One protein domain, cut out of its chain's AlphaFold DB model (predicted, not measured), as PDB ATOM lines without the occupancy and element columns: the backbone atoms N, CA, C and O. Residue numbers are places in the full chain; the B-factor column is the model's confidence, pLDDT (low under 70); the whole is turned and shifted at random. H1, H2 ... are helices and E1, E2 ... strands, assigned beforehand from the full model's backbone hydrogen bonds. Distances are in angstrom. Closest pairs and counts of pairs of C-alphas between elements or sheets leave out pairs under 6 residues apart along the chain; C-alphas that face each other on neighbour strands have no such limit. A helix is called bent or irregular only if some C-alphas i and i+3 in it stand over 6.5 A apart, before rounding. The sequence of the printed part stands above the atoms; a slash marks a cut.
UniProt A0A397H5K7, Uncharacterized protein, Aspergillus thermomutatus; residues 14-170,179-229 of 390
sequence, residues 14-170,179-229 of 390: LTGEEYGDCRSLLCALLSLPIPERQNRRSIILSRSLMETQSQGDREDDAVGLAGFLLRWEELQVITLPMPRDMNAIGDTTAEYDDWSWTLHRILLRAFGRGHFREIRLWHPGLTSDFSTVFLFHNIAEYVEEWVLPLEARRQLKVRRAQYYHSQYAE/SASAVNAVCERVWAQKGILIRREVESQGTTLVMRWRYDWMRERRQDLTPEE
ATOM      1  N   LEU A  14      99.516  48.136 -11.887       71.25
ATOM      2  CA  LEU A  14     100.533  48.777 -11.073       71.25
ATOM      3  C   LEU A  14     100.780  50.171 -11.642       71.25
ATOM      4  O   LEU A  14     101.180  50.293 -12.799       71.25
ATOM      5  N   THR A  15     100.535  51.213 -10.853       67.06
ATOM      6  CA  THR A  15     101.036  52.550 -11.170       67.06
ATOM      7  C   THR A  15     102.425  52.623 -10.544       67.06
ATOM      8  O   THR A  15     102.538  52.624  -9.319       67.06
ATOM      9  N   GLY A  16     103.478  52.531 -11.354       59.72
ATOM     10  CA  GLY A  16     104.855  52.589 -10.859       59.72
ATOM     11  C   GLY A  16     105.286  54.008 -10.478       59.72
ATOM     12  O   GLY A  16     104.511  54.958 -10.595       59.72
ATOM     13  N   GLU A  17     106.562  54.155 -10.110       60.38
ATOM     14  CA  GLU A  17     107.243  55.457  -9.955       60.38
ATOM     15  C   GLU A  17     107.288  56.273 -11.263       60.38
ATOM     16  O   GLU A  17     107.600  57.459 -11.250       60.38
ATOM     17  N   GLU A  18     106.927  55.655 -12.392       65.44
ATOM     18  CA  GLU A  18     106.794  56.274 -13.717       65.44
ATOM     19  C   GLU A  18     105.840  57.480 -13.729       65.44
ATOM     20  O   GLU A  18     105.966  58.365 -14.575       65.44
ATOM     21  N   TYR A  19     104.893  57.527 -12.786       74.19
ATOM     22  CA  TYR A  19     103.971  58.643 -12.612       74.19
ATOM     23  C   TYR A  19     104.305  59.383 -11.313       74.19
ATOM     24  O   TYR A  19     103.968  58.945 -10.209       74.19
ATOM     25  N   GLY A  20     104.994  60.516 -11.458       71.56
ATOM     26  CA  GLY A  20     105.435  61.350 -10.337       71.56
ATOM     27  C   GLY A  20     104.312  62.123  -9.636       71.56
ATOM     28  O   GLY A  20     104.526  62.621  -8.537       71.56
ATOM     29  N   ASP A  21     103.123  62.218 -10.239       83.06
ATOM     30  CA  ASP A  21     101.983  62.971  -9.709       83.06
ATOM     31  C   ASP A  21     100.621  62.434 -10.200       83.06
ATOM     32  O   ASP A  21     100.523  61.599 -11.111       83.06
ATOM     33  N   CYS A  22      99.543  62.914  -9.565       85.81
ATOM     34  CA  CYS A  22      98.169  62.501  -9.862       85.81
ATOM     35  C   CYS A  22      97.741  62.835 -11.300       85.81
ATOM     36  O   CYS A  22      97.000  62.061 -11.911       85.81
ATOM     37  N   ARG A  23      98.228  63.948 -11.859       86.69
ATOM     38  CA  ARG A  23      97.895  64.408 -13.213       86.69
ATOM     39  C   ARG A  23      98.462  63.493 -14.285       86.69
ATOM     40  O   ARG A  23      97.746  63.084 -15.198       86.69
ATOM     41  N   SER A  24      99.738  63.151 -14.165       87.19
ATOM     42  CA  SER A  24     100.458  62.270 -15.079       87.19
ATOM     43  C   SER A  24      99.817  60.889 -15.102       87.19
ATOM     44  O   SER A  24      99.563  60.338 -16.177       87.19
ATOM     45  N   LEU A  25      99.458  60.366 -13.925       89.56
ATOM     46  CA  LEU A  25      98.710  59.120 -13.831       89.56
ATOM     47  C   LEU A  25      97.323  59.243 -14.481       89.56
ATOM     48  O   LEU A  25      96.948  58.383 -15.275       89.56
ATOM     49  N   LEU A  26      96.567  60.306 -14.200       89.50
ATOM     50  CA  LEU A  26      95.251  60.524 -14.805       89.50
ATOM     51  C   LEU A  26      95.322  60.542 -16.343       89.50
ATOM     52  O   LEU A  26      94.531  59.863 -16.998       89.50
ATOM     53  N   CYS A  27      96.288  61.254 -16.925       89.00
ATOM     54  CA  CYS A  27      96.515  61.285 -18.373       89.00
ATOM     55  C   CYS A  27      96.812  59.891 -18.949       89.00
ATOM     56  O   CYS A  27      96.267  59.514 -19.995       89.00
ATOM     57  N   ALA A  28      97.637  59.104 -18.256       89.19
ATOM     58  CA  ALA A  28      97.948  57.739 -18.667       89.19
ATOM     59  C   ALA A  28      96.710  56.834 -18.607       89.19
ATOM     60  O   ALA A  28      96.429  56.101 -19.557       89.19
ATOM     61  N   LEU A  29      95.918  56.935 -17.536       90.00
ATOM     62  CA  LEU A  29      94.689  56.161 -17.366       90.00
ATOM     63  C   LEU A  29      93.613  56.523 -18.399       90.00
ATOM     64  O   LEU A  29      92.922  55.635 -18.899       90.00
ATOM     65  N   LEU A  30      93.487  57.805 -18.752       89.12
ATOM     66  CA  LEU A  30      92.582  58.268 -19.811       89.12
ATOM     67  C   LEU A  30      92.962  57.703 -21.186       89.12
ATOM     68  O   LEU A  30      92.081  57.453 -22.009       89.12
ATOM     69  N   SER A  31      94.254  57.462 -21.410       87.94
ATOM     70  CA  SER A  31      94.783  56.913 -22.662       87.94
ATOM     71  C   SER A  31      94.646  55.388 -22.768       87.94
ATOM     72  O   SER A  31      94.880  54.829 -23.840       87.94
ATOM     73  N   LEU A  32      94.247  54.694 -21.691       86.38
ATOM     74  CA  LEU A  32      94.056  53.244 -21.725       86.38
ATOM     75  C   LEU A  32      92.866  52.865 -22.630       86.38
ATOM     76  O   LEU A  32      91.748  53.375 -22.434       86.38
ATOM     77  N   PRO A  33      93.048  51.908 -23.566       87.62
ATOM     78  CA  PRO A  33      91.958  51.407 -24.393       87.62
ATOM     79  C   PRO A  33      90.776  50.926 -23.544       87.62
ATOM     80  O   PRO A  33      90.963  50.275 -22.514       87.62
ATOM     81  N   ILE A  34      89.546  51.200 -23.991       84.62
ATOM     82  CA  ILE A  34      88.319  50.763 -23.298       84.62
ATOM     83  C   ILE A  34      88.343  49.255 -22.986       84.62
ATOM     84  O   ILE A  34      88.093  48.908 -21.831       84.62
ATOM     85  N   PRO A  35      88.717  48.356 -23.923       84.31
ATOM     86  CA  PRO A  35      88.752  46.924 -23.631       84.31
ATOM     87  C   PRO A  35      89.750  46.564 -22.530       84.31
ATOM     88  O   PRO A  35      89.517  45.634 -21.765       84.31
ATOM     89  N   GLU A  36      90.867  47.285 -22.423       83.12
ATOM     90  CA  GLU A  36      91.792  47.070 -21.314       83.12
ATOM     91  C   GLU A  36      91.176  47.528 -20.001       83.12
ATOM     92  O   GLU A  36      91.225  46.775 -19.033       83.12
ATOM     93  N   ARG A  37      90.545  48.709 -19.975       81.62
ATOM     94  CA  ARG A  37      89.899  49.239 -18.769       81.62
ATOM     95  C   ARG A  37      88.819  48.299 -18.232       81.62
ATOM     96  O   ARG A  37      88.845  47.966 -17.052       81.62
ATOM     97  N   GLN A  38      87.965  47.773 -19.104       83.31
ATOM     98  CA  GLN A  38      86.910  46.823 -18.727       83.31
ATOM     99  C   GLN A  38      87.455  45.510 -18.138       83.31
ATOM    100  O   GLN A  38      86.788  44.830 -17.360       83.31
ATOM    101  N   ASN A  39      88.688  45.138 -18.491       84.56
ATOM    102  CA  ASN A  39      89.323  43.922 -17.997       84.56
ATOM    103  C   ASN A  39      90.106  44.124 -16.691       84.56
ATOM    104  O   ASN A  39      90.475  43.127 -16.066       84.56
ATOM    105  N   ARG A  40      90.371  45.365 -16.250       86.69
ATOM    106  CA  ARG A  40      91.100  45.600 -14.994       86.69
ATOM    107  C   ARG A  40      90.139  45.884 -13.853       86.69
ATOM    108  O   ARG A  40      89.433  46.881 -13.840       86.69
ATOM    109  N   ARG A  41      90.186  45.013 -12.846       91.56
ATOM    110  CA  ARG A  41      89.365  45.121 -11.630       91.56
ATOM    111  C   ARG A  41      90.126  45.634 -10.416       91.56
ATOM    112  O   ARG A  41      89.531  45.809  -9.356       91.56
ATOM    113  N   SER A  42      91.435  45.834 -10.547       93.38
ATOM    114  CA  SER A  42      92.311  46.237  -9.453       93.38
ATOM    115  C   SER A  42      93.365  47.226  -9.930       93.38
ATOM    116  O   SER A  42      93.951  47.032 -10.998       93.38
ATOM    117  N   ILE A  43      93.638  48.235  -9.106       92.56
ATOM    118  CA  ILE A  43      94.722  49.203  -9.299       92.56
ATOM    119  C   ILE A  43      95.549  49.343  -8.017       92.56
ATOM    120  O   ILE A  43      95.001  49.263  -6.918       92.56
ATOM    121  N   ILE A  44      96.859  49.543  -8.158       91.31
ATOM    122  CA  ILE A  44      97.783  49.840  -7.059       91.31
ATOM    123  C   ILE A  44      98.405  51.201  -7.317       91.31
ATOM    124  O   ILE A  44      99.067  51.366  -8.338       91.31
ATOM    125  N   LEU A  45      98.169  52.142  -6.402       90.50
ATOM    126  CA  LEU A  45      98.642  53.519  -6.488       90.50
ATOM    127  C   LEU A  45     100.053  53.671  -5.892       90.50
ATOM    128  O   LEU A  45     100.361  53.072  -4.863       90.50
ATOM    129  N   SER A  46     100.904  54.474  -6.538       86.50
ATOM    130  CA  SER A  46     102.281  54.753  -6.099       86.50
ATOM    131  C   SER A  46     102.329  55.732  -4.919       86.50
ATOM    132  O   SER A  46     101.465  56.602  -4.788       86.50
ATOM    133  N   ARG A  47     103.376  55.619  -4.085       82.38
ATOM    134  CA  ARG A  47     103.687  56.545  -2.976       82.38
ATOM    135  C   ARG A  47     103.935  57.975  -3.463       82.38
ATOM    136  O   ARG A  47     103.475  58.905  -2.808       82.38
ATOM    137  N   SER A  48     104.569  58.141  -4.628       80.62
ATOM    138  CA  SER A  48     104.887  59.449  -5.234       80.62
ATOM    139  C   SER A  48     103.668  60.368  -5.379       80.62
ATOM    140  O   SER A  48     103.783  61.584  -5.273       80.62
ATOM    141  N   LEU A  49     102.478  59.789  -5.555       83.19
ATOM    142  CA  LEU A  49     101.221  60.523  -5.712       83.19
ATOM    143  C   LEU A  49     100.787  61.279  -4.445       83.19
ATOM    144  O   LEU A  49      99.857  62.083  -4.517       83.19
ATOM    145  N   MET A  50     101.414  60.994  -3.300       79.75
ATOM    146  CA  MET A  50     100.991  61.461  -1.979       79.75
ATOM    147  C   MET A  50     101.977  62.417  -1.313       79.75
ATOM    148  O   MET A  50     101.607  63.082  -0.357       79.75
ATOM    149  N   GLU A  51     103.218  62.500  -1.778       74.94
ATOM    150  CA  GLU A  51     104.246  63.350  -1.156       74.94
ATOM    151  C   GLU A  51     103.912  64.830  -1.391       74.94
ATOM    152  O   GLU A  51     103.466  65.132  -2.486       74.94
ATOM    153  N   THR A  52     104.118  65.763  -0.442       65.12
ATOM    154  CA  THR A  52     103.758  67.213  -0.496       65.12
ATOM    155  C   THR A  52     104.873  68.140  -1.052       65.12
ATOM    156  O   THR A  52     104.619  69.323  -1.289       65.12
ATOM    157  N   GLN A  53     106.001  67.573  -1.504       57.28
ATOM    158  CA  GLN A  53     107.170  68.330  -1.990       57.28
ATOM    159  C   GLN A  53     107.200  68.820  -3.466       57.28
ATOM    160  O   GLN A  53     108.074  69.618  -3.798       57.28
ATOM    161  N   SER A  54     106.290  68.430  -4.371       53.72
ATOM    162  CA  SER A  54     106.202  69.024  -5.727       53.72
ATOM    163  C   SER A  54     105.235  70.219  -5.770       53.72
ATOM    164  O   SER A  54     104.116  70.174  -5.265       53.72
ATOM    165  N   GLN A  55     105.707  71.346  -6.302       46.38
ATOM    166  CA  GLN A  55     105.004  72.630  -6.294       46.38
ATOM    167  C   GLN A  55     103.817  72.652  -7.280       46.38
ATOM    168  O   GLN A  55     104.016  72.416  -8.466       46.38
ATOM    169  N   GLY A  56     102.629  73.037  -6.789       50.38
ATOM    170  CA  GLY A  56     101.460  73.463  -7.585       50.38
ATOM    171  C   GLY A  56     100.474  72.349  -7.981       50.38
ATOM    172  O   GLY A  56     100.889  71.296  -8.438       50.38
ATOM    173  N   ASP A  57      99.167  72.590  -7.814       50.59
ATOM    174  CA  ASP A  57      98.014  71.807  -8.337       50.59
ATOM    175  C   ASP A  57      97.645  70.438  -7.727       50.59
ATOM    176  O   ASP A  57      96.803  69.705  -8.246       50.59
ATOM    177  N   ARG A  58      98.153  70.097  -6.545       68.81
ATOM    178  CA  ARG A  58      97.970  68.732  -6.014       68.81
ATOM    179  C   ARG A  58      96.571  68.359  -5.553       68.81
ATOM    180  O   ARG A  58      96.228  67.178  -5.608       68.81
ATOM    181  N   GLU A  59      95.775  69.311  -5.077       74.38
ATOM    182  CA  GLU A  59      94.418  68.992  -4.620       74.38
ATOM    183  C   GLU A  59      93.486  68.726  -5.806       74.38
ATOM    184  O   GLU A  59      92.847  67.673  -5.843       74.38
ATOM    185  N   ASP A  60      93.475  69.609  -6.805       77.81
ATOM    186  CA  ASP A  60      92.627  69.473  -7.994       77.81
ATOM    187  C   ASP A  60      93.004  68.248  -8.833       77.81
ATOM    188  O   ASP A  60      92.121  67.514  -9.285       77.81
ATOM    189  N   ASP A  61      94.298  67.951  -8.975       81.75
ATOM    190  CA  ASP A  61      94.759  66.752  -9.677       81.75
ATOM    191  C   ASP A  61      94.384  65.464  -8.926       81.75
ATOM    192  O   ASP A  61      93.950  64.484  -9.542       81.75
ATOM    193  N   ALA A  62      94.488  65.455  -7.591       80.69
ATOM    194  CA  ALA A  62      94.036  64.332  -6.770       80.69
ATOM    195  C   ALA A  62      92.513  64.146  -6.855       80.69
ATOM    196  O   ALA A  62      92.032  63.017  -6.976       80.69
ATOM    197  N   VAL A  63      91.743  65.239  -6.843       78.31
ATOM    198  CA  VAL A  63      90.286  65.223  -7.044       78.31
ATOM    199  C   VAL A  63      89.939  64.703  -8.441       78.31
ATOM    200  O   VAL A  63      89.052  63.858  -8.576       78.31
ATOM    201  N   GLY A  64      90.653  65.151  -9.474       76.12
ATOM    202  CA  GLY A  64      90.478  64.714 -10.857       76.12
ATOM    203  C   GLY A  64      90.749  63.222 -11.035       76.12
ATOM    204  O   GLY A  64      89.918  62.503 -11.603       76.12
ATOM    205  N   LEU A  65      91.867  62.732 -10.488       85.81
ATOM    206  CA  LEU A  65      92.214  61.313 -10.484       85.81
ATOM    207  C   LEU A  65      91.172  60.487  -9.724       85.81
ATOM    208  O   LEU A  65      90.686  59.483 -10.249       85.81
ATOM    209  N   ALA A  66      90.770  60.922  -8.528       83.81
ATOM    210  CA  ALA A  66      89.731  60.248  -7.756       83.81
ATOM    211  C   ALA A  66      88.415  60.172  -8.541       83.81
ATOM    212  O   ALA A  66      87.815  59.106  -8.654       83.81
ATOM    213  N   GLY A  67      87.990  61.288  -9.141       77.75
ATOM    214  CA  GLY A  67      86.783  61.360  -9.958       77.75
ATOM    215  C   GLY A  67      86.826  60.426 -11.168       77.75
ATOM    216  O   GLY A  67      85.808  59.831 -11.514       77.75
ATOM    217  N   PHE A  68      87.991  60.250 -11.794       85.62
ATOM    218  CA  PHE A  68      88.171  59.250 -12.845       85.62
ATOM    219  C   PHE A  68      88.022  57.822 -12.309       85.62
ATOM    220  O   PHE A  68      87.241  57.053 -12.868       85.62
ATOM    221  N   LEU A  69      88.712  57.480 -11.217       87.56
ATOM    222  CA  LEU A  69      88.668  56.139 -10.621       87.56
ATOM    223  C   LEU A  69      87.255  55.752 -10.160       87.56
ATOM    224  O   LEU A  69      86.867  54.597 -10.289       87.56
ATOM    225  N   LEU A  70      86.464  56.713  -9.679       82.75
ATOM    226  CA  LEU A  70      85.075  56.483  -9.267       82.75
ATOM    227  C   LEU A  70      84.121  56.202 -10.430       82.75
ATOM    228  O   LEU A  70      83.103  55.548 -10.231       82.75
ATOM    229  N   ARG A  71      84.435  56.690 -11.633       82.00
ATOM    230  CA  ARG A  71      83.658  56.412 -12.850       82.00
ATOM    231  C   ARG A  71      84.081  55.117 -13.540       82.00
ATOM    232  O   ARG A  71      83.505  54.760 -14.563       82.00
ATOM    233  N   TRP A  72      85.101  54.435 -13.027       87.25
ATOM    234  CA  TRP A  72      85.556  53.166 -13.574       87.25
ATOM    235  C   TRP A  72      84.709  52.020 -13.009       87.25
ATOM    236  O   TRP A  72      85.006  51.479 -11.949       87.25
ATOM    237  N   GLU A  73      83.661  51.641 -13.739       85.19
ATOM    238  CA  GLU A  73      82.638  50.681 -13.291       85.19
ATOM    239  C   GLU A  73      83.198  49.301 -12.910       85.19
ATOM    240  O   GLU A  73      82.753  48.682 -11.943       85.19
ATOM    241  N   GLU A  74      84.199  48.806 -13.642       90.56
ATOM    242  CA  GLU A  74      84.784  47.487 -13.395       90.56
ATOM    243  C   GLU A  74      85.810  47.471 -12.255       90.56
ATOM    244  O   GLU A  74      86.212  46.388 -11.812       90.56
ATOM    245  N   LEU A  75      86.233  48.640 -11.761       92.12
ATOM    246  CA  LEU A  75      87.236  48.750 -10.711       92.12
ATOM    247  C   LEU A  75      86.643  48.343  -9.356       92.12
ATOM    248  O   LEU A  75      85.796  49.020  -8.782       92.12
ATOM    249  N   GLN A  76      87.121  47.227  -8.806       93.12
ATOM    250  CA  GLN A  76      86.615  46.661  -7.551       93.12
ATOM    251  C   GLN A  76      87.583  46.817  -6.382       93.12
ATOM    252  O   GLN A  76      87.130  46.833  -5.234       93.12
ATOM    253  N   VAL A  77      88.886  46.877  -6.665       95.19
ATOM    254  CA  VAL A  77      89.954  46.877  -5.661       95.19
ATOM    255  C   VAL A  77      90.901  48.045  -5.895       95.19
ATOM    256  O   VAL A  77      91.467  48.186  -6.979       95.19
ATOM    257  N   ILE A  78      91.124  48.845  -4.857       94.94
ATOM    258  CA  ILE A  78      92.134  49.905  -4.870       94.94
ATOM    259  C   ILE A  78      93.159  49.620  -3.784       94.94
ATOM    260  O   ILE A  78      92.784  49.439  -2.630       94.94
ATOM    261  N   THR A  79      94.440  49.630  -4.134       93.12
ATOM    262  CA  THR A  79      95.532  49.653  -3.157       93.12
ATOM    263  C   THR A  79      96.110  51.053  -3.074       93.12
ATOM    264  O   THR A  79      96.554  51.598  -4.083       93.12
ATOM    265  N   LEU A  80      96.104  51.621  -1.873       90.94
ATOM    266  CA  LEU A  80      96.683  52.918  -1.553       90.94
ATOM    267  C   LEU A  80      97.916  52.726  -0.666       90.94
ATOM    268  O   LEU A  80      97.843  51.963   0.299       90.94
ATOM    269  N   PRO A  81      99.024  53.427  -0.933       87.62
ATOM    270  CA  PRO A  81     100.152  53.474  -0.016       87.62
ATOM    271  C   PRO A  81      99.773  54.320   1.200       87.62
ATOM    272  O   PRO A  81      99.002  55.267   1.076       87.62
ATOM    273  N   MET A  82     100.315  54.022   2.371       82.75
ATOM    274  CA  MET A  82     100.149  54.834   3.576       82.75
ATOM    275  C   MET A  82     101.506  55.261   4.127       82.75
ATOM    276  O   MET A  82     102.485  54.533   3.933       82.75
ATOM    277  N   PRO A  83     101.572  56.396   4.850       77.62
ATOM    278  CA  PRO A  83     102.777  56.731   5.595       77.62
ATOM    279  C   PRO A  83     103.075  55.628   6.620       77.62
ATOM    280  O   PRO A  83     102.183  54.863   7.028       77.62
ATOM    281  N   ARG A  84     104.343  55.504   7.021       72.38
ATOM    282  CA  ARG A  84     104.735  54.507   8.023       72.38
ATOM    283  C   ARG A  84     104.027  54.797   9.341       72.38
ATOM    284  O   ARG A  84     103.831  55.947   9.726       72.38
ATOM    285  N   ASP A  85     103.610  53.742  10.032       67.62
ATOM    286  CA  ASP A  85     102.945  53.900  11.323       67.62
ATOM    287  C   ASP A  85     103.985  54.191  12.407       67.62
ATOM    288  O   ASP A  85     104.720  53.298  12.825       67.62
ATOM    289  N   MET A  86     104.063  55.452  12.838       61.66
ATOM    290  CA  MET A  86     105.098  55.928  13.763       61.66
ATOM    291  C   MET A  86     104.938  55.366  15.166       61.66
ATOM    292  O   MET A  86     105.936  55.078  15.823       61.66
ATOM    293  N   ASN A  87     103.698  55.140  15.611       52.38
ATOM    294  CA  ASN A  87     103.443  54.561  16.931       52.38
ATOM    295  C   ASN A  87     103.894  53.098  17.004       52.38
ATOM    296  O   ASN A  87     104.192  52.606  18.090       52.38
ATOM    297  N   ALA A  88     103.973  52.409  15.865       49.53
ATOM    298  CA  ALA A  88     104.473  51.042  15.801       49.53
ATOM    299  C   ALA A  88     106.013  50.947  15.813       49.53
ATOM    300  O   ALA A  88     106.531  49.857  16.057       49.53
ATOM    301  N   ILE A  89     106.745  52.041  15.542       51.00
ATOM    302  CA  ILE A  89     108.211  52.013  15.334       51.00
ATOM    303  C   ILE A  89     109.017  53.035  16.158       51.00
ATOM    304  O   ILE A  89     110.230  52.889  16.246       51.00
ATOM    305  N   GLY A  90     108.377  54.015  16.807       52.75
ATOM    306  CA  GLY A  90     109.049  54.991  17.681       52.75
ATOM    307  C   GLY A  90     109.789  56.131  16.961       52.75
ATOM    308  O   GLY A  90     110.676  56.733  17.563       52.75
ATOM    309  N   ASP A  91     109.435  56.423  15.704       53.16
ATOM    310  CA  ASP A  91     110.097  57.424  14.843       53.16
ATOM    311  C   ASP A  91     109.462  58.838  14.903       53.16
ATOM    312  O   ASP A  91     108.395  59.045  15.484       53.16
ATOM    313  N   THR A  92     110.139  59.831  14.301       53.41
ATOM    314  CA  THR A  92     109.757  61.260  14.270       53.41
ATOM    315  C   THR A  92     108.672  61.599  13.232       53.41
ATOM    316  O   THR A  92     108.557  60.952  12.195       53.41
ATOM    317  N   THR A  93     107.902  62.673  13.477       57.53
ATOM    318  CA  THR A  93     106.673  63.070  12.742       57.53
ATOM    319  C   THR A  93     106.845  63.582  11.308       57.53
ATOM    320  O   THR A  93     105.848  63.855  10.643       57.53
ATOM    321  N   ALA A  94     108.076  63.687  10.801       58.94
ATOM    322  CA  ALA A  94     108.377  64.394   9.554       58.94
ATOM    323  C   ALA A  94     107.711  63.789   8.298       58.94
ATOM    324  O   ALA A  94     107.367  64.530   7.385       58.94
ATOM    325  N   GLU A  95     107.474  62.468   8.242       63.94
ATOM    326  CA  GLU A  95     106.798  61.848   7.083       63.94
ATOM    327  C   GLU A  95     105.317  62.260   6.941       63.94
ATOM    328  O   GLU A  95     104.767  62.136   5.850       63.94
ATOM    329  N   TYR A  96     104.654  62.725   8.009       66.69
ATOM    330  CA  TYR A  96     103.223  63.073   7.986       66.69
ATOM    331  C   TYR A  96     102.990  64.487   7.477       66.69
ATOM    332  O   TYR A  96     102.046  64.713   6.720       66.69
ATOM    333  N   ASP A  97     103.863  65.413   7.871       63.66
ATOM    334  CA  ASP A  97     103.842  66.798   7.394       63.66
ATOM    335  C   ASP A  97     104.034  66.846   5.867       63.66
ATOM    336  O   ASP A  97     103.480  67.710   5.181       63.66
ATOM    337  N   ASP A  98     104.736  65.840   5.331       69.38
ATOM    338  CA  ASP A  98     105.011  65.690   3.912       69.38
ATOM    339  C   ASP A  98     104.004  64.802   3.142       69.38
ATOM    340  O   ASP A  98     104.246  64.472   1.979       69.38
ATOM    341  N   TRP A  99     102.866  64.406   3.736       74.56
ATOM    342  CA  TRP A  99     101.899  63.485   3.111       74.56
ATOM    343  C   TRP A  99     100.503  64.090   2.898       74.56
ATOM    344  O   TRP A  99      99.811  64.498   3.830       74.56
ATOM    345  N   SER A 100     100.020  64.062   1.657       77.75
ATOM    346  CA  SER A 100      98.670  64.477   1.279       77.75
ATOM    347  C   SER A 100      97.666  63.336   1.438       77.75
ATOM    348  O   SER A 100      97.785  62.275   0.825       77.75
ATOM    349  N   TRP A 101      96.610  63.584   2.215       81.31
ATOM    350  CA  TRP A 101      95.495  62.651   2.418       81.31
ATOM    351  C   TRP A 101      94.309  62.892   1.471       81.31
ATOM    352  O   TRP A 101      93.280  62.223   1.593       81.31
ATOM    353  N   THR A 102      94.407  63.830   0.524       81.19
ATOM    354  CA  THR A 102      93.275  64.217  -0.338       81.19
ATOM    355  C   THR A 102      92.734  63.039  -1.148       81.19
ATOM    356  O   THR A 102      91.527  62.779  -1.111       81.19
ATOM    357  N   LEU A 103      93.604  62.300  -1.850       83.25
ATOM    358  CA  LEU A 103      93.182  61.159  -2.668       83.25
ATOM    359  C   LEU A 103      92.596  60.037  -1.795       83.25
ATOM    360  O   LEU A 103      91.511  59.528  -2.085       83.25
ATOM    361  N   HIS A 104      93.261  59.709  -0.681       87.25
ATOM    362  CA  HIS A 104      92.784  58.735   0.305       87.25
ATOM    363  C   HIS A 104      91.398  59.068   0.815       87.25
ATOM    364  O   HIS A 104      90.523  58.210   0.780       87.25
ATOM    365  N   ARG A 105      91.181  60.312   1.246       83.19
ATOM    366  CA  ARG A 105      89.905  60.776   1.787       83.19
ATOM    367  C   ARG A 105      88.766  60.517   0.808       83.19
ATOM    368  O   ARG A 105      87.724  60.000   1.207       83.19
ATOM    369  N   ILE A 106      88.947  60.850  -0.471       78.88
ATOM    370  CA  ILE A 106      87.901  60.669  -1.489       78.88
ATOM    371  C   ILE A 106      87.632  59.178  -1.728       78.88
ATOM    372  O   ILE A 106      86.476  58.748  -1.708       78.88
ATOM    373  N   LEU A 107      88.684  58.375  -1.902       85.81
ATOM    374  CA  LEU A 107      88.557  56.950  -2.220       85.81
ATOM    375  C   LEU A 107      88.064  56.110  -1.030       85.81
ATOM    376  O   LEU A 107      87.269  55.190  -1.214       85.81
ATOM    377  N   LEU A 108      88.457  56.452   0.197       88.25
ATOM    378  CA  LEU A 108      87.984  55.799   1.420       88.25
ATOM    379  C   LEU A 108      86.524  56.139   1.714       88.25
ATOM    380  O   LEU A 108      85.750  55.240   2.044       88.25
ATOM    381  N   ARG A 109      86.103  57.393   1.498       81.25
ATOM    382  CA  ARG A 109      84.676  57.759   1.553       81.25
ATOM    383  C   ARG A 109      83.872  56.973   0.525       81.25
ATOM    384  O   ARG A 109      82.821  56.430   0.848       81.25
ATOM    385  N   ALA A 110      84.370  56.869  -0.703       78.62
ATOM    386  CA  ALA A 110      83.730  56.075  -1.743       78.62
ATOM    387  C   ALA A 110      83.637  54.582  -1.385       78.62
ATOM    388  O   ALA A 110      82.589  53.969  -1.587       78.62
ATOM    389  N   PHE A 111      84.681  54.005  -0.785       88.25
ATOM    390  CA  PHE A 111      84.632  52.649  -0.237       88.25
ATOM    391  C   PHE A 111      83.565  52.504   0.860       88.25
ATOM    392  O   PHE A 111      82.766  51.568   0.802       88.25
ATOM    393  N   GLY A 112      83.491  53.442   1.812       80.44
ATOM    394  CA  GLY A 112      82.462  53.466   2.862       80.44
ATOM    395  C   GLY A 112      81.030  53.585   2.315       80.44
ATOM    396  O   GLY A 112      80.081  53.093   2.927       80.44
ATOM    397  N   ARG A 113      80.880  54.171   1.120       76.00
ATOM    398  CA  ARG A 113      79.632  54.239   0.338       76.00
ATOM    399  C   ARG A 113      79.387  53.018  -0.554       76.00
ATOM    400  O   ARG A 113      78.390  52.957  -1.260       76.00
ATOM    401  N   GLY A 114      80.281  52.038  -0.514       79.31
ATOM    402  CA  GLY A 114      80.149  50.788  -1.245       79.31
ATOM    403  C   GLY A 114      80.602  50.842  -2.703       79.31
ATOM    404  O   GLY A 114      80.389  49.864  -3.406       79.31
ATOM    405  N   HIS A 115      81.236  51.912  -3.194       82.06
ATOM    406  CA  HIS A 115      81.698  51.959  -4.594       82.06
ATOM    407  C   HIS A 115      82.732  50.877  -4.913       82.06
ATOM    408  O   HIS A 115      82.672  50.262  -5.972       82.06
ATOM    409  N   PHE A 116      83.625  50.585  -3.971       90.50
ATOM    410  CA  PHE A 116      84.627  49.535  -4.127       90.50
ATOM    411  C   PHE A 116      84.257  48.306  -3.303       90.50
ATOM    412  O   PHE A 116      83.681  48.404  -2.216       90.50
ATOM    413  N   ARG A 117      84.620  47.125  -3.806       89.75
ATOM    414  CA  ARG A 117      84.486  45.870  -3.055       89.75
ATOM    415  C   ARG A 117      85.520  45.788  -1.936       89.75
ATOM    416  O   ARG A 117      85.235  45.265  -0.857       89.75
ATOM    417  N   GLU A 118      86.714  46.288  -2.218       95.00
ATOM    418  CA  GLU A 118      87.872  46.191  -1.347       95.00
ATOM    419  C   GLU A 118      88.766  47.412  -1.515       95.00
ATOM    420  O   GLU A 118      88.965  47.916  -2.620       95.00
ATOM    421  N   ILE A 119      89.337  47.856  -0.406       94.88
ATOM    422  CA  ILE A 119      90.421  48.824  -0.398       94.88
ATOM    423  C   ILE A 119      91.559  48.260   0.452       94.88
ATOM    424  O   ILE A 119      91.344  47.694   1.527       94.88
ATOM    425  N   ARG A 120      92.772  48.355  -0.075       92.94
ATOM    426  CA  ARG A 120      94.001  47.873   0.545       92.94
ATOM    427  C   ARG A 120      94.848  49.076   0.921       92.94
ATOM    428  O   ARG A 120      95.018  49.980   0.112       92.94
ATOM    429  N   LEU A 121      95.369  49.088   2.135       89.69
ATOM    430  CA  LEU A 121      96.227  50.144   2.656       89.69
ATOM    431  C   LEU A 121      97.611  49.545   2.902       89.69
ATOM    432  O   LEU A 121      97.792  48.744   3.817       89.69
ATOM    433  N   TRP A 122      98.561  49.867   2.032       87.25
ATOM    434  CA  TRP A 122      99.904  49.297   2.034       87.25
ATOM    435  C   TRP A 122     100.870  50.167   2.840       87.25
ATOM    436  O   TRP A 122     101.049  51.343   2.535       87.25
ATOM    437  N   HIS A 123     101.513  49.582   3.849       80.75
ATOM    438  CA  HIS A 123     102.551  50.214   4.662       80.75
ATOM    439  C   HIS A 123     103.943  49.728   4.226       80.75
ATOM    440  O   HIS A 123     104.376  48.647   4.653       80.75
ATOM    441  N   PRO A 124     104.672  50.504   3.404       73.06
ATOM    442  CA  PRO A 124     105.999  50.121   2.939       73.06
ATOM    443  C   PRO A 124     107.012  50.084   4.090       73.06
ATOM    444  O   PRO A 124     107.165  51.047   4.846       73.06
ATOM    445  N   GLY A 125     107.757  48.983   4.198       68.31
ATOM    446  CA  GLY A 125     108.831  48.819   5.183       68.31
ATOM    447  C   GLY A 125     108.383  48.438   6.596       68.31
ATOM    448  O   GLY A 125     109.239  48.220   7.449       68.31
ATOM    449  N   LEU A 126     107.078  48.297   6.856       69.44
ATOM    450  CA  LEU A 126     106.594  47.759   8.128       69.44
ATOM    451  C   LEU A 126     106.526  46.226   8.065       69.44
ATOM    452  O   LEU A 126     105.533  45.653   7.613       69.44
ATOM    453  N   THR A 127     107.595  45.566   8.505       63.78
ATOM    454  CA  THR A 127     107.752  44.098   8.466       63.78
ATOM    455  C   THR A 127     107.598  43.423   9.830       63.78
ATOM    456  O   THR A 127     107.614  42.198   9.908       63.78
ATOM    457  N   SER A 128     107.456  44.195  10.912       58.66
ATOM    458  CA  SER A 128     107.464  43.662  12.273       58.66
ATOM    459  C   SER A 128     106.089  43.178  12.749       58.66
ATOM    460  O   SER A 128     105.041  43.667  12.326       58.66
ATOM    461  N   ASP A 129     106.094  42.223  13.681       53.00
ATOM    462  CA  ASP A 129     104.903  41.731  14.391       53.00
ATOM    463  C   ASP A 129     104.486  42.610  15.578       53.00
ATOM    464  O   ASP A 129     103.604  42.229  16.347       53.00
ATOM    465  N   PHE A 130     105.029  43.830  15.692       50.19
ATOM    466  CA  PHE A 130     104.581  44.861  16.644       50.19
ATOM    467  C   PHE A 130     103.177  45.404  16.309       50.19
ATOM    468  O   PHE A 130     102.839  46.543  16.624       50.19
ATOM    469  N   SER A 131     102.325  44.588  15.681       50.66
ATOM    470  CA  SER A 131     100.908  44.848  15.472       50.66
ATOM    471  C   SER A 131     100.175  44.767  16.805       50.66
ATOM    472  O   SER A 131      99.414  43.835  17.075       50.66
ATOM    473  N   THR A 132     100.421  45.753  17.656       50.16
ATOM    474  CA  THR A 132      99.692  45.951  18.890       50.16
ATOM    475  C   THR A 132      99.417  47.453  19.095       50.16
ATOM    476  O   THR A 132     100.358  48.197  19.301       50.16
ATOM    477  N   VAL A 133      98.174  47.980  19.098       44.38
ATOM    478  CA  VAL A 133      96.903  47.244  19.220       44.38
ATOM    479  C   VAL A 133      95.601  48.041  19.019       44.38
ATOM    480  O   VAL A 133      94.601  47.866  19.717       44.38
ATOM    481  N   PHE A 134      95.578  48.918  18.016       53.19
ATOM    482  CA  PHE A 134      94.386  49.726  17.765       53.19
ATOM    483  C   PHE A 134      93.830  49.841  16.336       53.19
ATOM    484  O   PHE A 134      92.766  50.441  16.211       53.19
ATOM    485  N   LEU A 135      94.353  49.341  15.211       54.88
ATOM    486  CA  LEU A 135      95.427  48.388  14.879       54.88
ATOM    487  C   LEU A 135      96.532  49.042  14.024       54.88
ATOM    488  O   LEU A 135      97.549  48.423  13.764       54.88
ATOM    489  N   PHE A 136      96.342  50.302  13.648       64.00
ATOM    490  CA  PHE A 136      97.340  51.224  13.123       64.00
ATOM    491  C   PHE A 136      96.902  52.621  13.576       64.00
ATOM    492  O   PHE A 136      95.695  52.896  13.570       64.00
ATOM    493  N   HIS A 137      97.825  53.506  13.948       71.50
ATOM    494  CA  HIS A 137      97.519  54.914  14.225       71.50
ATOM    495  C   HIS A 137      96.758  55.532  13.052       71.50
ATOM    496  O   HIS A 137      95.706  56.142  13.233       71.50
ATOM    497  N   ASN A 138      97.208  55.225  11.835       75.75
ATOM    498  CA  ASN A 138      96.601  55.740  10.618       75.75
ATOM    499  C   ASN A 138      95.148  55.300  10.438       75.75
ATOM    500  O   ASN A 138      94.329  56.059   9.924       75.75
ATOM    501  N   ILE A 139      94.807  54.086  10.883       79.12
ATOM    502  CA  ILE A 139      93.423  53.619  10.817       79.12
ATOM    503  C   ILE A 139      92.552  54.406  11.787       79.12
ATOM    504  O   ILE A 139      91.487  54.879  11.401       79.12
ATOM    505  N   ALA A 140      92.999  54.519  13.039       77.31
ATOM    506  CA  ALA A 140      92.229  55.161  14.093       77.31
ATOM    507  C   ALA A 140      92.026  56.660  13.829       77.31
ATOM    508  O   ALA A 140      90.912  57.150  13.997       77.31
ATOM    509  N   GLU A 141      93.076  57.360  13.397       74.06
ATOM    510  CA  GLU A 141      93.033  58.811  13.197       74.06
ATOM    511  C   GLU A 141      92.441  59.213  11.846       74.06
ATOM    512  O   GLU A 141      91.642  60.142  11.791       74.06
ATOM    513  N   TYR A 142      92.787  58.514  10.758       76.31
ATOM    514  CA  TYR A 142      92.468  58.988   9.405       76.31
ATOM    515  C   TYR A 142      91.428  58.115   8.696       76.31
ATOM    516  O   TYR A 142      90.487  58.620   8.097       76.31
ATOM    517  N   VAL A 143      91.536  56.787   8.778       84.94
ATOM    518  CA  VAL A 143      90.680  55.894   7.974       84.94
ATOM    519  C   VAL A 143      89.277  55.742   8.556       84.94
ATOM    520  O   VAL A 143      88.291  55.778   7.815       84.94
ATOM    521  N   GLU A 144      89.166  55.530   9.871       84.56
ATOM    522  CA  GLU A 144      87.888  55.240  10.526       84.56
ATOM    523  C   GLU A 144      86.871  56.337  10.263       84.56
ATOM    524  O   GLU A 144      85.727  56.023   9.936       84.56
ATOM    525  N   GLU A 145      87.296  57.600  10.346       79.06
ATOM    526  CA  GLU A 145      86.471  58.784  10.094       79.06
ATOM    527  C   GLU A 145      85.717  58.710   8.762       79.06
ATOM    528  O   GLU A 145      84.546  59.083   8.683       79.06
ATOM    529  N   TRP A 146      86.373  58.194   7.724       78.94
ATOM    530  CA  TRP A 146      85.863  58.214   6.356       78.94
ATOM    531  C   TRP A 146      85.083  56.958   5.974       78.94
ATOM    532  O   TRP A 146      84.311  56.990   5.015       78.94
ATOM    533  N   VAL A 147      85.274  55.864   6.711       81.94
ATOM    534  CA  VAL A 147      84.709  54.552   6.379       81.94
ATOM    535  C   VAL A 147      83.603  54.137   7.345       81.94
ATOM    536  O   VAL A 147      82.583  53.584   6.924       81.94
ATOM    537  N   LEU A 148      83.780  54.384   8.644       76.56
ATOM    538  CA  LEU A 148      82.855  53.923   9.669       76.56
ATOM    539  C   LEU A 148      81.805  54.976  10.044       76.56
ATOM    540  O   LEU A 148      82.106  56.163  10.197       76.56
ATOM    541  N   PRO A 149      80.560  54.539  10.317       67.31
ATOM    542  CA  PRO A 149      79.563  55.419  10.899       67.31
ATOM    543  C   PRO A 149      80.010  55.872  12.291       67.31
ATOM    544  O   PRO A 149      80.644  55.123  13.037       67.31
ATOM    545  N   LEU A 150      79.609  57.085  12.662       60.88
ATOM    546  CA  LEU A 150      80.043  57.753  13.886       60.88
ATOM    547  C   LEU A 150      79.882  56.913  15.160       60.88
ATOM    548  O   LEU A 150      80.789  56.882  15.982       60.88
ATOM    549  N   GLU A 151      78.769  56.192  15.307       64.56
ATOM    550  CA  GLU A 151      78.521  55.368  16.497       64.56
ATOM    551  C   GLU A 151      79.594  54.288  16.695       64.56
ATOM    552  O   GLU A 151      80.108  54.102  17.795       64.56
ATOM    553  N   ALA A 152      80.007  53.630  15.606       69.25
ATOM    554  CA  ALA A 152      81.097  52.661  15.659       69.25
ATOM    555  C   ALA A 152      82.412  53.338  16.063       69.25
ATOM    556  O   ALA A 152      83.132  52.820  16.910       69.25
ATOM    557  N   ARG A 153      82.697  54.527  15.522       78.25
ATOM    558  CA  ARG A 153      83.903  55.293  15.871       78.25
ATOM    559  C   ARG A 153      83.937  55.682  17.346       78.25
ATOM    560  O   ARG A 153      84.964  55.501  17.994       78.25
ATOM    561  N   ARG A 154      82.819  56.163  17.904       63.56
ATOM    562  CA  ARG A 154      82.711  56.507  19.334       63.56
ATOM    563  C   ARG A 154      82.964  55.290  20.215       63.56
ATOM    564  O   ARG A 154      83.763  55.374  21.146       63.56
ATOM    565  N   GLN A 155      82.339  54.161  19.883       71.62
ATOM    566  CA  GLN A 155      82.540  52.903  20.598       71.62
ATOM    567  C   GLN A 155      84.019  52.498  20.611       71.62
ATOM    568  O   GLN A 155      84.553  52.144  21.663       71.62
ATOM    569  N   LEU A 156      84.693  52.586  19.461       78.44
ATOM    570  CA  LEU A 156      86.115  52.278  19.363       78.44
ATOM    571  C   LEU A 156      86.957  53.269  20.161       78.44
ATOM    572  O   LEU A 156      87.748  52.839  20.991       78.44
ATOM    573  N   LYS A 157      86.737  54.580  20.023       76.62
ATOM    574  CA  LYS A 157      87.482  55.607  20.768       76.62
ATOM    575  C   LYS A 157      87.401  55.407  22.285       76.62
ATOM    576  O   LYS A 157      88.435  55.419  22.952       76.62
ATOM    577  N   VAL A 158      86.204  55.158  22.823       73.81
ATOM    578  CA  VAL A 158      86.007  54.859  24.255       73.81
ATOM    579  C   VAL A 158      86.775  53.602  24.656       73.81
ATOM    580  O   VAL A 158      87.505  53.608  25.647       73.81
ATOM    581  N   ARG A 159      86.665  52.533  23.859       77.19
ATOM    582  CA  ARG A 159      87.355  51.267  24.116       77.19
ATOM    583  C   ARG A 159      88.880  51.427  24.131       77.19
ATOM    584  O   ARG A 159      89.539  50.817  24.976       77.19
ATOM    585  N   ARG A 160      89.430  52.246  23.227       75.50
ATOM    586  CA  ARG A 160      90.868  52.548  23.165       75.50
ATOM    587  C   ARG A 160      91.329  53.363  24.368       75.50
ATOM    588  O   ARG A 160      92.319  53.004  24.998       75.50
ATOM    589  N   ALA A 161      90.575  54.400  24.736       71.88
ATOM    590  CA  ALA A 161      90.863  55.224  25.908       71.88
ATOM    591  C   ALA A 161      90.896  54.398  27.207       71.88
ATOM    592  O   ALA A 161      91.802  54.570  28.019       71.88
ATOM    593  N   GLN A 162      89.965  53.450  27.368       69.62
ATOM    594  CA  GLN A 162      89.945  52.522  28.505       69.62
ATOM    595  C   GLN A 162      91.211  51.659  28.578       69.62
ATOM    596  O   GLN A 162      91.785  51.508  29.656       69.62
ATOM    597  N   TYR A 163      91.678  51.126  27.444       75.25
ATOM    598  CA  TYR A 163      92.930  50.369  27.412       75.25
ATOM    599  C   TYR A 163      94.121  51.243  27.801       75.25
ATOM    600  O   TYR A 163      94.889  50.849  28.675       75.25
ATOM    601  N   TYR A 164      94.265  52.428  27.199       70.06
ATOM    602  CA  TYR A 164      95.381  53.325  27.510       70.06
ATOM    603  C   TYR A 164      95.419  53.658  29.000       70.06
ATOM    604  O   TYR A 164      96.462  53.535  29.636       70.06
ATOM    605  N   HIS A 165      94.261  53.972  29.578       66.62
ATOM    606  CA  HIS A 165      94.148  54.213  31.008       66.62
ATOM    607  C   HIS A 165      94.591  52.997  31.842       66.62
ATOM    608  O   HIS A 165      95.310  53.164  32.819       66.62
ATOM    609  N   SER A 166      94.241  51.771  31.430       66.62
ATOM    610  CA  SER A 166      94.640  50.538  32.130       66.62
ATOM    611  C   SER A 166      96.131  50.183  32.021       66.62
ATOM    612  O   SER A 166      96.660  49.523  32.912       66.62
ATOM    613  N   GLN A 167      96.813  50.598  30.945       62.12
ATOM    614  CA  GLN A 167      98.241  50.315  30.740       62.12
ATOM    615  C   GLN A 167      99.147  51.325  31.449       62.12
ATOM    616  O   GLN A 167     100.201  50.945  31.950       62.12
ATOM    617  N   TYR A 168      98.730  52.592  31.501       58.19
ATOM    618  CA  TYR A 168      99.487  53.677  32.132       58.19
ATOM    619  C   TYR A 168      99.063  53.960  33.584       58.19
ATOM    620  O   TYR A 168      99.609  54.860  34.212       58.19
ATOM    621  N   ALA A 169      98.117  53.193  34.137       54.84
ATOM    622  CA  ALA A 169      97.858  53.176  35.572       54.84
ATOM    623  C   ALA A 169      99.018  52.459  36.289       54.84
ATOM    624  O   ALA A 169      99.203  51.245  36.153       54.84
ATOM    625  N   GLU A 170      99.831  53.214  37.028       46.84
ATOM    626  CA  GLU A 170     100.957  52.678  37.790       46.84
ATOM    627  C   GLU A 170     100.483  51.673  38.860       46.84
ATOM    628  O   GLU A 170      99.688  51.989  39.739       46.84
ATOM    629  N   SER A 179      94.275  42.901  27.548       74.81
ATOM    630  CA  SER A 179      95.371  42.634  26.635       74.81
ATOM    631  C   SER A 179      95.191  43.467  25.387       74.81
ATOM    632  O   SER A 179      94.085  43.779  24.940       74.81
ATOM    633  N   ALA A 180      96.322  43.766  24.785       72.25
ATOM    634  CA  ALA A 180      96.372  44.424  23.518       72.25
ATOM    635  C   ALA A 180      95.440  43.682  22.513       72.25
ATOM    636  O   ALA A 180      94.473  44.232  21.981       72.25
ATOM    637  N   SER A 181      95.662  42.376  22.347       75.50
ATOM    638  CA  SER A 181      94.876  41.497  21.470       75.50
ATOM    639  C   SER A 181      93.356  41.573  21.704       75.50
ATOM    640  O   SER A 181      92.583  41.539  20.744       75.50
ATOM    641  N   ALA A 182      92.908  41.751  22.950       76.25
ATOM    642  CA  ALA A 182      91.488  41.875  23.267       76.25
ATOM    643  C   ALA A 182      90.864  43.172  22.717       76.25
ATOM    644  O   ALA A 182      89.733  43.146  22.225       76.25
ATOM    645  N   VAL A 183      91.596  44.294  22.718       78.44
ATOM    646  CA  VAL A 183      91.135  45.541  22.084       78.44
ATOM    647  C   VAL A 183      90.985  45.371  20.573       78.44
ATOM    648  O   VAL A 183      89.964  45.771  20.007       78.44
ATOM    649  N   ASN A 184      91.964  44.740  19.923       78.69
ATOM    650  CA  ASN A 184      91.916  44.457  18.488       78.69
ATOM    651  C   ASN A 184      90.701  43.605  18.119       78.69
ATOM    652  O   ASN A 184      89.978  43.946  17.186       78.69
ATOM    653  N   ALA A 185      90.422  42.555  18.893       79.25
ATOM    654  CA  ALA A 185      89.258  41.705  18.668       79.25
ATOM    655  C   ALA A 185      87.934  42.487  18.772       79.25
ATOM    656  O   ALA A 185      86.966  42.181  18.074       79.25
ATOM    657  N   VAL A 186      87.870  43.515  19.630       81.75
ATOM    658  CA  VAL A 186      86.722  44.432  19.683       81.75
ATOM    659  C   VAL A 186      86.679  45.327  18.446       81.75
ATOM    660  O   VAL A 186      85.606  45.469  17.859       81.75
ATOM    661  N   CYS A 187      87.817  45.873  18.010       82.31
ATOM    662  CA  CYS A 187      87.903  46.671  16.786       82.31
ATOM    663  C   CYS A 187      87.393  45.886  15.574       82.31
ATOM    664  O   CYS A 187      86.417  46.289  14.940       82.31
ATOM    665  N   GLU A 188      87.965  44.712  15.317       82.75
ATOM    666  CA  GLU A 188      87.557  43.822  14.227       82.75
ATOM    667  C   GLU A 188      86.064  43.483  14.288       82.75
ATOM    668  O   GLU A 188      85.375  43.491  13.266       82.75
ATOM    669  N   ARG A 189      85.525  43.242  15.492       79.19
ATOM    670  CA  ARG A 189      84.099  42.956  15.687       79.19
ATOM    671  C   ARG A 189      83.213  44.139  15.312       79.19
ATOM    672  O   ARG A 189      82.198  43.930  14.649       79.19
ATOM    673  N   VAL A 190      83.559  45.357  15.728       81.38
ATOM    674  CA  VAL A 190      82.781  46.568  15.409       81.38
ATOM    675  C   VAL A 190      82.774  46.820  13.903       81.38
ATOM    676  O   VAL A 190      81.712  47.049  13.324       81.38
ATOM    677  N   TRP A 191      83.927  46.699  13.246       86.12
ATOM    678  CA  TRP A 191      84.026  46.786  11.789       86.12
ATOM    679  C   TRP A 191      83.179  45.700  11.100       86.12
ATOM    680  O   TRP A 191      82.367  46.002  10.219       86.12
ATOM    681  N   ALA A 192      83.251  44.453  11.579       74.31
ATOM    682  CA  ALA A 192      82.472  43.338  11.043       74.31
ATOM    683  C   ALA A 192      80.955  43.522  11.222       74.31
ATOM    684  O   ALA A 192      80.188  43.131  10.340       74.31
ATOM    685  N   GLN A 193      80.508  44.141  12.320       72.81
ATOM    686  CA  GLN A 193      79.103  44.525  12.531       72.81
ATOM    687  C   GLN A 193      78.629  45.581  11.527       72.81
ATOM    688  O   GLN A 193      77.440  45.641  11.220       72.81
ATOM    689  N   LYS A 194      79.540  46.406  10.999       76.50
ATOM    690  CA  LYS A 194      79.251  47.354   9.910       76.50
ATOM    691  C   LYS A 194      79.417  46.746   8.521       76.50
ATOM    692  O   LYS A 194      79.241  47.449   7.532       76.50
ATOM    693  N   GLY A 195      79.673  45.441   8.454       73.50
ATOM    694  CA  GLY A 195      79.771  44.703   7.205       73.50
ATOM    695  C   GLY A 195      81.144  44.768   6.560       73.50
ATOM    696  O   GLY A 195      81.251  44.411   5.394       73.50
ATOM    697  N   ILE A 196      82.183  45.185   7.284       85.12
ATOM    698  CA  ILE A 196      83.540  45.308   6.752       85.12
ATOM    699  C   ILE A 196      84.460  44.360   7.519       85.12
ATOM    700  O   ILE A 196      84.534  44.392   8.744       85.12
ATOM    701  N   LEU A 197      85.155  43.493   6.795       84.94
ATOM    702  CA  LEU A 197      86.219  42.655   7.323       84.94
ATOM    703  C   LEU A 197      87.544  43.385   7.147       84.94
ATOM    704  O   LEU A 197      87.876  43.794   6.036       84.94
ATOM    705  N   ILE A 198      88.297  43.491   8.234       85.31
ATOM    706  CA  ILE A 198      89.677  43.963   8.216       85.31
ATOM    707  C   ILE A 198      90.594  42.764   8.402       85.31
ATOM    708  O   ILE A 198      90.343  41.918   9.262       85.31
ATOM    709  N   ARG A 199      91.640  42.674   7.582       83.38
ATOM    710  CA  ARG A 199      92.685  41.656   7.694       83.38
ATOM    711  C   ARG A 199      94.054  42.264   7.457       83.38
ATOM    712  O   ARG A 199      94.195  43.201   6.679       83.38
ATOM    713  N   ARG A 200      95.057  41.690   8.109       79.88
ATOM    714  CA  ARG A 200      96.469  41.986   7.882       79.88
ATOM    715  C   ARG A 200      97.046  40.944   6.922       79.88
ATOM    716  O   ARG A 200      96.879  39.750   7.155       79.88
ATOM    717  N   GLU A 201      97.734  41.397   5.885       85.12
ATOM    718  CA  GLU A 201      98.541  40.578   4.978       85.12
ATOM    719  C   GLU A 201     100.002  41.035   5.121       85.12
ATOM    720  O   GLU A 201     100.318  42.201   4.888       85.12
ATOM    721  N   VAL A 202     100.887  40.149   5.595       77.94
ATOM    722  CA  VAL A 202     102.324  40.444   5.732       77.94
ATOM    723  C   VAL A 202     103.024  40.028   4.446       77.94
ATOM    724  O   VAL A 202     102.917  38.880   4.018       77.94
ATOM    725  N   GLU A 203     103.738  40.965   3.837       76.75
ATOM    726  CA  GLU A 203     104.458  40.789   2.582       76.75
ATOM    727  C   GLU A 203     105.957  41.032   2.805       76.75
ATOM    728  O   GLU A 203     106.377  41.657   3.779       76.75
ATOM    729  N   SER A 204     106.801  40.558   1.889       73.19
ATOM    730  CA  SER A 204     108.261  40.694   2.018       73.19
ATOM    731  C   SER A 204     108.750  42.149   2.060       73.19
ATOM    732  O   SER A 204     109.844  42.405   2.557       73.19
ATOM    733  N   GLN A 205     107.957  43.099   1.555       73.31
ATOM    734  CA  GLN A 205     108.303  44.523   1.461       73.31
ATOM    735  C   GLN A 205     107.477  45.428   2.392       73.31
ATOM    736  O   GLN A 205     107.647  46.650   2.378       73.31
ATOM    737  N   GLY A 206     106.585  44.868   3.212       77.44
ATOM    738  CA  GLY A 206     105.739  45.650   4.109       77.44
ATOM    739  C   GLY A 206     104.503  44.899   4.586       77.44
ATOM    740  O   GLY A 206     104.372  43.692   4.407       77.44
ATOM    741  N   THR A 207     103.573  45.630   5.187       80.31
ATOM    742  CA  THR A 207     102.294  45.077   5.644       80.31
ATOM    743  C   THR A 207     101.157  45.751   4.890       80.31
ATOM    744  O   THR A 207     101.091  46.976   4.828       80.31
ATOM    745  N   THR A 208     100.224  44.961   4.369       85.69
ATOM    746  CA  THR A 208      98.997  45.448   3.743       85.69
ATOM    747  C   THR A 208      97.817  45.218   4.679       85.69
ATOM    748  O   THR A 208      97.561  44.104   5.136       85.69
ATOM    749  N   LEU A 209      97.055  46.272   4.953       85.12
ATOM    750  CA  LEU A 209      95.755  46.163   5.593       85.12
ATOM    751  C   LEU A 209      94.673  46.051   4.520       85.12
ATOM    752  O   LEU A 209      94.471  46.961   3.721       85.12
ATOM    753  N   VAL A 210      93.945  44.945   4.525       89.12
ATOM    754  CA  VAL A 210      92.858  44.682   3.588       89.12
ATOM    755  C   VAL A 210      91.527  44.965   4.267       89.12
ATOM    756  O   VAL A 210      91.168  44.295   5.235       89.12
ATOM    757  N   MET A 211      90.778  45.931   3.735       91.81
ATOM    758  CA  MET A 211      89.409  46.235   4.146       91.81
ATOM    759  C   MET A 211      88.451  45.798   3.041       91.81
ATOM    760  O   MET A 211      88.471  46.329   1.931       91.81
ATOM    761  N   ARG A 212      87.599  44.817   3.337       91.50
ATOM    762  CA  ARG A 212      86.689  44.205   2.362       91.50
ATOM    763  C   ARG A 212      85.269  44.166   2.899       91.50
ATOM    764  O   ARG A 212      85.054  43.789   4.048       91.50
ATOM    765  N   TRP A 213      84.284  44.453   2.053       83.00
ATOM    766  CA  TRP A 213      82.889  44.180   2.395       83.00
ATOM    767  C   TRP A 213      82.662  42.683   2.640       83.00
ATOM    768  O   TRP A 213      83.001  41.830   1.822       83.00
ATOM    769  N   ARG A 214      82.075  42.351   3.790       78.88
ATOM    770  CA  ARG A 214      81.787  40.980   4.219       78.88
ATOM    771  C   ARG A 214      80.819  40.279   3.269       78.88
ATOM    772  O   ARG A 214      80.976  39.087   3.021       78.88
ATOM    773  N   TYR A 215      79.829  41.015   2.767       75.19
ATOM    774  CA  TYR A 215      78.824  40.529   1.828       75.19
ATOM    775  C   TYR A 215      78.510  41.599   0.781       75.19
ATOM    776  O   TYR A 215      78.381  42.775   1.128       75.19
ATOM    777  N   ASP A 216      78.326  41.185  -0.474       74.25
ATOM    778  CA  ASP A 216      78.076  42.105  -1.592       74.25
ATOM    779  C   ASP A 216      76.750  42.878  -1.419       74.25
ATOM    780  O   ASP A 216      76.712  44.079  -1.666       74.25
ATOM    781  N   TRP A 217      75.714  42.264  -0.830       64.94
ATOM    782  CA  TRP A 217      74.442  42.947  -0.542       64.94
ATOM    783  C   TRP A 217      74.574  44.095   0.476       64.94
ATOM    784  O   TRP A 217      73.811  45.056   0.433       64.94
ATOM    785  N   MET A 218      75.528  44.021   1.417       67.75
ATOM    786  CA  MET A 218      75.764  45.109   2.381       67.75
ATOM    787  C   MET A 218      76.403  46.317   1.697       67.75
ATOM    788  O   MET A 218      76.108  47.450   2.069       67.75
ATOM    789  N   ARG A 219      77.254  46.058   0.700       81.25
ATOM    790  CA  ARG A 219      77.853  47.067  -0.171       81.25
ATOM    791  C   ARG A 219      76.797  47.687  -1.086       81.25
ATOM    792  O   ARG A 219      76.694  48.903  -1.136       81.25
ATOM    793  N   GLU A 220      75.999  46.870  -1.765       73.50
ATOM    794  CA  GLU A 220      74.937  47.323  -2.682       73.50
ATOM    795  C   GLU A 220      73.895  48.172  -1.956       73.50
ATOM    796  O   GLU A 220      73.620  49.293  -2.369       73.50
ATOM    797  N   ARG A 221      73.467  47.750  -0.758       66.94
ATOM    798  CA  ARG A 221      72.588  48.555   0.101       66.94
ATOM    799  C   ARG A 221      73.152  49.944   0.426       66.94
ATOM    800  O   ARG A 221      72.383  50.836   0.765       66.94
ATOM    801  N   ARG A 222      74.477  50.136   0.401       66.50
ATOM    802  CA  ARG A 222      75.093  51.461   0.574       66.50
ATOM    803  C   ARG A 222      75.057  52.285  -0.705       66.50
ATOM    804  O   ARG A 222      74.948  53.495  -0.594       66.50
ATOM    805  N   GLN A 223      75.128  51.654  -1.872       65.88
ATOM    806  CA  GLN A 223      75.034  52.324  -3.169       65.88
ATOM    807  C   GLN A 223      73.599  52.775  -3.482       65.88
ATOM    808  O   GLN A 223      73.421  53.820  -4.098       65.88
ATOM    809  N   ASP A 224      72.602  52.018  -3.014       54.16
ATOM    810  CA  ASP A 224      71.170  52.309  -3.200       54.16
ATOM    811  C   ASP A 224      70.661  53.485  -2.353       54.16
ATOM    812  O   ASP A 224      69.534  53.946  -2.534       54.16
ATOM    813  N   LEU A 225      71.479  53.974  -1.419       52.09
ATOM    814  CA  LEU A 225      71.189  55.204  -0.693       52.09
ATOM    815  C   LEU A 225      71.286  56.373  -1.686       52.09
ATOM    816  O   LEU A 225      72.301  56.532  -2.362       52.09
ATOM    817  N   THR A 226      70.254  57.209  -1.787       46.78
ATOM    818  CA  THR A 226      70.276  58.404  -2.651       46.78
ATOM    819  C   THR A 226      71.459  59.328  -2.326       46.78
ATOM    820  O   THR A 226      71.991  59.285  -1.216       46.78
ATOM    821  N   PRO A 227      71.890  60.234  -3.229       42.47
ATOM    822  CA  PRO A 227      72.843  61.281  -2.878       42.47
ATOM    823  C   PRO A 227      72.402  62.080  -1.650       42.47
ATOM    824  O   PRO A 227      73.266  62.420  -0.858       42.47
ATOM    825  N   GLU A 228      71.104  62.321  -1.421       37.22
ATOM    826  CA  GLU A 228      70.611  62.850  -0.144       37.22
ATOM    827  C   GLU A 228      70.785  61.871   1.024       37.22
ATOM    828  O   GLU A 228      71.096  62.321   2.110       37.22
ATOM    829  N   GLU A 229      70.636  60.558   0.862       33.91
ATOM    830  CA  GLU A 229      70.858  59.545   1.911       33.91
ATOM    831  C   GLU A 229      72.338  59.217   2.179       33.91
ATOM    832  O   GLU A 229      72.679  58.741   3.260       33.91
TER     833      GLU A 229
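Overview. This is residues 14 to 170 and 179 to 229 of the 390 residues of an uncharacterized protein of Aspergillus thermomutatus (UniProt A0A397H5K7). A twisted sheet of five strands has H6 packed over one face, with H4 beside H6 and H1 beyond H4; past the edge strand E4, H8 and H9 run side by side toward one end of the longest axis, and H2 lies at the other. The 208 printed residues hold ten named helices and five named strands, in the order H1 H2 E1 H3 H4 E2 H5 H6 E3 H7 H8 H9 E4 E5 H10. The sheet is mixed, in the order E1 E2 E3 E5 E4, and the class is mixed, helices and strands. The whole is compact, with a radius of gyration of the C-alphas of 17.7 A, and spans 61 by 40 by 32 A.

Arrangement. H1, residues 22 to 30, touches H4, residues 58 to 70, at a shallow tilt of 30 degrees; their closest C-alphas are those of Arg 23 and Asp 61, 5.3 A. H2, residues 34 to 39, touches no helix. E1, residues 42 to 44, is parallel to E2, residues 77 to 81, with N 43 and O 77 within hydrogen-bond range at 3.0 A. H3, residues 47 to 50, only grazes the sheet; H5, residues 94 to 97, is not on it. H6, residues 102 to 112, is over E2 and E3, residues 118 to 124, at a height over the sheet of 10.1 A, and makes two layers, a helix on one face of a sheet. H6 touches H4, closest at C-alphas 103 and 62, 5.3 A. E2 and E3 are parallel, with N 80 and O 120 within range at 2.8 A. E1, H3 H4, E2 and E2, H5 H6, E3 are strand-helix-strand units, parallel neighbour strands with helices between, each crossover right-handed. H7, residues 137 to 147, touches H6, closest at C-alphas 147 and 112, 4.3 A; it is only just irregular, with C-alphas 141 and 144 6.8 A apart. H8, residues 150 to 168, touches H9, residues 180 to 193, opposite ways at a shallow tilt of 5 degrees, closest at C-alphas 152 and 190, 6.3 A. H9 is only just at the sheet's level, at a height of 3.5 A. E4, residues 196 to 203, and E5, residues 206 to 213, form a hairpin, with N 199 and O 210 within range at 2.9 A. E5 is antiparallel to E3, with N 121 and O 209 at 2.8 A. H10, residues 216 to 223, only grazes the sheet. Every O i to N i+4 pair is within range in H1, H2, H4, H6, H8 and H9, but 4 of 7 in H7 and 3 of 4 in H10; H3 and H5 are too short for one.

Along the chain. H1 begins at C-alpha 22 (98.169, 62.501, -9.862), and H10 ends at C-alpha 223 (75.034, 52.324, -3.169). From first to last C-alpha H8 measures 27.0 A, E5 23.0 A, E4 21.8 A and H9 20.5 A.

Size, cuts and confidence. The farthest C-alphas, of Pro 35 and Glu 170, are 62.9 A apart. Residues 171 to 178 are not printed; C-alphas 170 and 179 are 16.0 A apart. The links E2 to H5 and E3 to H7 are long. Mean pLDDT of the printed part is 75.3, with 60 residues under 70, among them 85 to 98, 125 to 136 and 221 to 229.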